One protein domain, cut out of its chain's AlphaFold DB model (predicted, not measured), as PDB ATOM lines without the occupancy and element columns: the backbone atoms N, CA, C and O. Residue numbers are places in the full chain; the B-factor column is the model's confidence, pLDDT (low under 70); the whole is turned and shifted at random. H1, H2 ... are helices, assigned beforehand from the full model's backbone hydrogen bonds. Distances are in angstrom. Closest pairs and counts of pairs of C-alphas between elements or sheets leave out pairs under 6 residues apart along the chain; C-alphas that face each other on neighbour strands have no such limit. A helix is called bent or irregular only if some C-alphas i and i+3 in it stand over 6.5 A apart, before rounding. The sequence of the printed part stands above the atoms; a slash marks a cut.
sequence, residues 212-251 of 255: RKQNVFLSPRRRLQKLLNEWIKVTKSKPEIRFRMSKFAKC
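This is residues 212 to 251 of the 255 residues of the protein "predicted GPI-anchored protein 58" of Panthera pardus (UniProt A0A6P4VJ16). Two helices, the long H2 and the shorter H3, meet near their ends at a sharp corner and make an open L, with no third part filling the space between them. A single short helix, H1, sits at the other end of H2, where the printed part begins. The printed part has 40 residues with three named helices, in the order H1, H2, H3, and no named strand; its class is all helix. The whole is extended, with a radius of gyration of the C-alphas of 14.2 A, and the C-alphas span 40 by 20 by 13 A along their three main axes.

Start at the first printed residue, where H1 takes residues 212 to 216, and go on to H2, residues 220 to 237. These two are close but not clearly touching: look at the C-alphas of Asn 215 and Arg 223, the closest of the two helices, which are 7.5 A apart and make the one pair of C-alphas within 8 A. The centres of H1 and H2 are 16.3 A apart. Go on along H2 to its last residues, and you come to H3, residues 239 to 251. H2 and H3 are close but not clearly touching, with 2 pairs of C-alphas within 8 A. Their closest C-alphas are those of Thr 235 and Ile 241, 6.5 A apart. The lines of H2 and H3 stand at 78 degrees, about perpendicular, and their centres are 19.1 A apart. H1 and H3 are apart. Now look at the backbone N and O atoms: in H2 and H3 every O i to N i+4 pair is within hydrogen-bond range. In H1 0 of 1 such pairs is within range, while 2 of 2 pairs of O i and N i+3 are.

Find C-alpha 212, that of Arg 212, at (18.654, -3.999, 46.903); from there H1 runs 5 residues to Val 216, 6.9 A from first to last C-alpha. Pass residues 217 to 219 and find C-alpha 220, that of Pro 220, at (11.911, -13.958, 55.821), where H2 begins. H2 is the longest helix, 18 residues, and it runs 25.9 A from its first to its last C-alpha, to Ser 237 at (26.989, -26.206, 38.630). Along it x rises while y and z fall. One residue on, H3 begins at Pro 239; its 13 residues run 19.5 A from first to last C-alpha, and here z rises again, ending at C-alpha 251, that of Cys 251, at (35.952, -37.102, 58.900). No helix is bent or irregular.

The two C-alphas farthest apart are those of Lys 213 and Cys 251, 42.0 A apart, and the first and last printed C-alphas, those of Arg 212 and Cys 251, are 39.2 A apart. The printed part has no cut, and it runs from 212 to 251 in a full chain of 255 residues. The link from H1 to H2 has 3 residues and is tight; the link from H2 to H3 has 1 residue, Lys 238, and is tight too. Residues 227 to 251 stand free, of which 227 to 237 belong to H2 and 239 to 251 belong to H3: no C-alpha 8 or more residues away along the chain comes within 10 A of theirs. Read the B-factor column for the model's own confidence: the mean pLDDT of the printed part is 74.0. It is 56 in H1, 87 in H2 and 64 in H3. The 18 residues under 70 are residues 212 to 218 and residues 241 to 251.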
ATOM      1  N   ARG A 212      18.492  -4.073  45.441       57.12
ATOM      2  CA  ARG A 212      18.654  -3.999  46.903       57.12
ATOM      3  C   ARG A 212      17.330  -3.680  47.596       57.12
ATOM      4  O   ARG A 212      16.982  -4.382  48.543       57.12
ATOM      5  N   LYS A 213      16.536  -2.731  47.082       54.88
ATOM      6  CA  LYS A 213      15.217  -2.391  47.655       54.88
ATOM      7  C   LYS A 213      14.186  -3.519  47.519       54.88
ATOM      8  O   LYS A 213      13.411  -3.741  48.445       54.88
ATOM      9  N   GLN A 214      14.208  -4.304  46.440       57.53
ATOM     10  CA  GLN A 214      13.292  -5.449  46.287       57.53
ATOM     11  C   GLN A 214      13.561  -6.595  47.275       57.53
ATOM     12  O   GLN A 214      12.631  -7.304  47.660       57.53
ATOM     13  N   ASN A 215      14.804  -6.776  47.733       53.94
ATOM     14  CA  ASN A 215      15.105  -7.784  48.752       53.94
ATOM     15  C   ASN A 215      14.627  -7.366  50.157       53.94
ATOM     16  O   ASN A 215      14.410  -8.242  50.995       53.94
ATOM     17  N   VAL A 216      14.392  -6.071  50.409       58.50
ATOM     18  CA  VAL A 216      13.896  -5.578  51.707       58.50
ATOM     19  C   VAL A 216      12.429  -5.969  51.944       58.50
ATOM     20  O   VAL A 216      12.056  -6.269  53.074       58.50
ATOM     21  N   PHE A 217      11.620  -6.123  50.894       55.16
ATOM     22  CA  PHE A 217      10.190  -6.456  51.017       55.16
ATOM     23  C   PHE A 217       9.854  -7.950  50.914       55.16
ATOM     24  O   PHE A 217       8.689  -8.343  50.983       55.16
ATOM     25  N   LEU A 218      10.852  -8.822  50.753       67.19
ATOM     26  CA  LEU A 218      10.607 -10.260  50.808       67.19
ATOM     27  C   LEU A 218      10.436 -10.698  52.261       67.19
ATOM     28  O   LEU A 218      11.306 -10.433  53.093       67.19
ATOM     29  N   SER A 219       9.350 -11.424  52.536       81.44
ATOM     30  CA  SER A 219       9.163 -12.093  53.822       81.44
ATOM     31  C   SER A 219      10.379 -12.977  54.143       81.44
ATOM     32  O   SER A 219      10.968 -13.551  53.215       81.44
ATOM     33  N   PRO A 220      10.756 -13.143  55.426       85.12
ATOM     34  CA  PRO A 220      11.911 -13.958  55.821       85.12
ATOM     35  C   PRO A 220      11.915 -15.349  55.168       85.12
ATOM     36  O   PRO A 220      12.939 -15.817  54.674       85.12
ATOM     37  N   ARG A 221      10.727 -15.956  55.032       84.88
ATOM     38  CA  ARG A 221      10.524 -17.240  54.347       84.88
ATOM     39  C   ARG A 221      10.903 -17.201  52.862       84.88
ATOM     40  O   ARG A 221      11.552 -18.122  52.375       84.88
ATOM     41  N   ARG A 222      10.536 -16.141  52.135       83.50
ATOM     42  CA  ARG A 222      10.894 -15.983  50.713       83.50
ATOM     43  C   ARG A 222      12.380 -15.681  50.524       83.50
ATOM     44  O   ARG A 222      12.957 -16.147  49.546       83.50
ATOM     45  N   ARG A 223      13.008 -14.954  51.455       85.00
ATOM     46  CA  ARG A 223      14.463 -14.721  51.438       85.00
ATOM     47  C   ARG A 223      15.231 -16.030  51.598       85.00
ATOM     48  O   ARG A 223      16.078 -16.332  50.761       85.00
ATOM     49  N   LEU A 224      14.866 -16.840  52.594       89.50
ATOM     50  CA  LEU A 224      15.485 -18.148  52.819       89.50
ATOM     51  C   LEU A 224      15.308 -19.072  51.608       89.50
ATOM     52  O   LEU A 224      16.259 -19.707  51.166       89.50
ATOM     53  N   GLN A 225      14.113 -19.094  51.014       89.94
ATOM     54  CA  GLN A 225      13.843 -19.916  49.835       89.94
ATOM     55  C   GLN A 225      14.656 -19.475  48.607       89.94
ATOM     56  O   GLN A 225      15.124 -20.316  47.842       89.94
ATOM     57  N   LYS A 226      14.873 -18.167  48.427       90.00
ATOM     58  CA  LYS A 226      15.727 -17.634  47.357       90.00
ATOM     59  C   LYS A 226      17.192 -18.028  47.563       90.00
ATOM     60  O   LYS A 226      17.821 -18.481  46.611       90.00
ATOM     61  N   LEU A 227      17.701 -17.924  48.791       91.38
ATOM     62  CA  LEU A 227      19.064 -18.343  49.133       91.38
ATOM     63  C   LEU A 227      19.268 -19.850  48.934       91.38
ATOM     64  O   LEU A 227      20.251 -20.250  48.322       91.38
ATOM     65  N   LEU A 228      18.310 -20.678  49.364       92.19
ATOM     66  CA  LEU A 228      18.348 -22.126  49.139       92.19
ATOM     67  C   LEU A 228      18.372 -22.468  47.647       92.19
ATOM     68  O   LEU A 228      19.161 -23.306  47.222       92.19
ATOM     69  N   ASN A 229      17.552 -21.799  46.837       91.88
ATOM     70  CA  ASN A 229      17.529 -22.033  45.396       91.88
ATOM     71  C   ASN A 229      18.847 -21.636  44.718       91.88
ATOM     72  O   ASN A 229      19.325 -22.371  43.856       91.88
ATOM     73  N   GLU A 230      19.449 -20.511  45.103       91.12
ATOM     74  CA  GLU A 230      20.767 -20.113  44.596       91.12
ATOM     75  C   GLU A 230      21.861 -21.090  45.042       91.12
ATOM     76  O   GLU A 230      22.674 -21.524  44.228       91.12
ATOM     77  N   TRP A 231      21.823 -21.549  46.292       86.75
ATOM     78  CA  TRP A 231      22.759 -22.554  46.789       86.75
ATOM     79  C   TRP A 231      22.633 -23.892  46.041       86.75
ATOM     80  O   TRP A 231      23.637 -24.489  45.647       86.75
ATOM     81  N   ILE A 232      21.408 -24.336  45.741       89.38
ATOM     82  CA  ILE A 232      21.155 -25.532  44.920       89.38
ATOM     83  C   ILE A 232      21.706 -25.356  43.498       89.38
ATOM     84  O   ILE A 232      22.268 -26.295  42.936       89.38
ATOM     85  N   LYS A 233      21.577 -24.170  42.892       89.12
ATOM     86  CA  LYS A 233      22.155 -23.903  41.565       89.12
ATOM     87  C   LYS A 233      23.679 -23.969  41.594       89.12
ATOM     88  O   LYS A 233      24.269 -24.649  40.757       89.12
ATOM     89  N   VAL A 234      24.308 -23.326  42.579       85.19
ATOM     90  CA  VAL A 234      25.771 -23.321  42.726       85.19
ATOM     91  C   VAL A 234      26.293 -24.745  42.923       85.19
ATOM     92  O   VAL A 234      27.188 -25.172  42.196       85.19
ATOM     93  N   THR A 235      25.679 -25.518  43.820       78.38
ATOM     94  CA  THR A 235      26.075 -26.911  44.097       78.38
ATOM     95  C   THR A 235      25.825 -27.869  42.929       78.38
ATOM     96  O   THR A 235      26.557 -28.847  42.786       78.38
ATOM     97  N   LYS A 236      24.841 -27.594  42.062       78.00
ATOM     98  CA  LYS A 236      24.639 -28.340  40.806       78.00
ATOM     99  C   LYS A 236      25.664 -27.975  39.733       78.00
ATOM    100  O   LYS A 236      26.099 -28.856  39.003       78.00
ATOM    101  N   SER A 237      26.046 -26.701  39.645       79.88
ATOM    102  CA  SER A 237      26.989 -26.206  38.630       79.88
ATOM    103  C   SER A 237      28.460 -26.520  38.929       79.88
ATOM    104  O   SER A 237      29.269 -26.543  38.009       79.88
ATOM    105  N   LYS A 238      28.820 -26.771  40.196       76.94
ATOM    106  CA  LYS A 238      30.207 -27.003  40.631       76.94
ATOM    107  C   LYS A 238      30.348 -28.349  41.358       76.94
ATOM    108  O   LYS A 238      30.229 -28.391  42.587       76.94
ATOM    109  N   PRO A 239      30.615 -29.455  40.637       71.19
ATOM    110  CA  PRO A 239      30.731 -30.789  41.234       71.19
ATOM    111  C   PRO A 239      31.883 -30.911  42.249       71.19
ATOM    112  O   PRO A 239      31.778 -31.691  43.195       71.19
ATOM    113  N   GLU A 240      32.930 -30.086  42.139       70.62
ATOM    114  CA  GLU A 240      34.051 -30.048  43.093       70.62
ATOM    115  C   GLU A 240      33.623 -29.704  44.529       70.62
ATOM    116  O   GLU A 240      34.178 -30.231  45.496       70.62
ATOM    117  N   ILE A 241      32.589 -28.871  44.691       62.81
ATOM    118  CA  ILE A 241      32.067 -28.492  46.012       62.81
ATOM    119  C   ILE A 241      31.389 -29.698  46.682       62.81
ATOM    120  O   ILE A 241      31.539 -29.904  47.888       62.81
ATOM    121  N   ARG A 242      30.714 -30.559  45.903       60.59
ATOM    122  CA  ARG A 242      30.092 -31.793  46.420       60.59
ATOM    123  C   ARG A 242      31.149 -32.774  46.931       60.59
ATOM    124  O   ARG A 242      30.948 -33.394  47.975       60.59
ATOM    125  N   PHE A 243      32.291 -32.871  46.247       62.94
ATOM    126  CA  PHE A 243      33.380 -33.762  46.649       62.94
ATOM    127  C   PHE A 243      34.042 -33.321  47.964       62.94
ATOM    128  O   PHE A 243      34.273 -34.144  48.853       62.94
ATOM    129  N   ARG A 244      34.276 -32.011  48.144       66.00
ATOM    130  CA  ARG A 244      34.859 -31.471  49.387       66.00
ATOM    131  C   ARG A 244      33.927 -31.628  50.592       66.00
ATOM    132  O   ARG A 244      34.389 -32.019  51.662       66.00
ATOM    133  N   MET A 245      32.620 -31.419  50.419       61.62
ATOM    134  CA  MET A 245      31.648 -31.640  51.500       61.62
ATOM    135  C   MET A 245      31.502 -33.121  51.877       61.62
ATOM    136  O   MET A 245      31.383 -33.444  53.058       61.62
ATOM    137  N   SER A 246      31.584 -34.034  50.903       64.75
ATOM    138  CA  SER A 246      31.542 -35.475  51.176       64.75
ATOM    139  C   SER A 246      32.762 -35.971  51.958       64.75
ATOM    140  O   SER A 246      32.616 -36.877  52.779       64.75
ATOM    141  N   LYS A 247      33.955 -35.396  51.740       66.38
ATOM    142  CA  LYS A 247      35.144 -35.709  52.554       66.38
ATOM    143  C   LYS A 247      34.996 -35.202  53.991       66.38
ATOM    144  O   LYS A 247      35.309 -35.942  54.916       66.38
ATOM    145  N   PHE A 248      34.445 -34.002  54.183       60.28
ATOM    146  CA  PHE A 248      34.221 -33.437  55.520       60.28
ATOM    147  C   PHE A 248      33.240 -34.264  56.365       60.28
ATOM    148  O   PHE A 248      33.510 -34.523  57.536       60.28
ATOM    149  N   ALA A 249      32.147 -34.748  55.768       63.62
ATOM    150  CA  ALA A 249      31.183 -35.606  56.464       63.62
ATOM    151  C   ALA A 249      31.801 -36.945  56.917       63.62
ATOM    152  O   ALA A 249      31.464 -37.459  57.980       63.62
ATOM    153  N   LYS A 250      32.758 -37.484  56.149       66.31
ATOM    154  CA  LYS A 250      33.450 -38.742  56.473       66.31
ATOM    155  C   LYS A 250      34.477 -38.595  57.602       66.31
ATOM    156  O   LYS A 250      34.758 -39.573  58.287       66.31
ATOM    157  N   CYS A 251      35.013 -37.393  57.813       58.25
ATOM    158  CA  CYS A 251      35.952 -37.102  58.900       58.25
ATOM    159  C   CYS A 251      35.262 -36.876  60.256       58.25
ATOM    160  O   CYS A 251      35.882 -37.114  61.285       58.25
TER     161      CYS A 251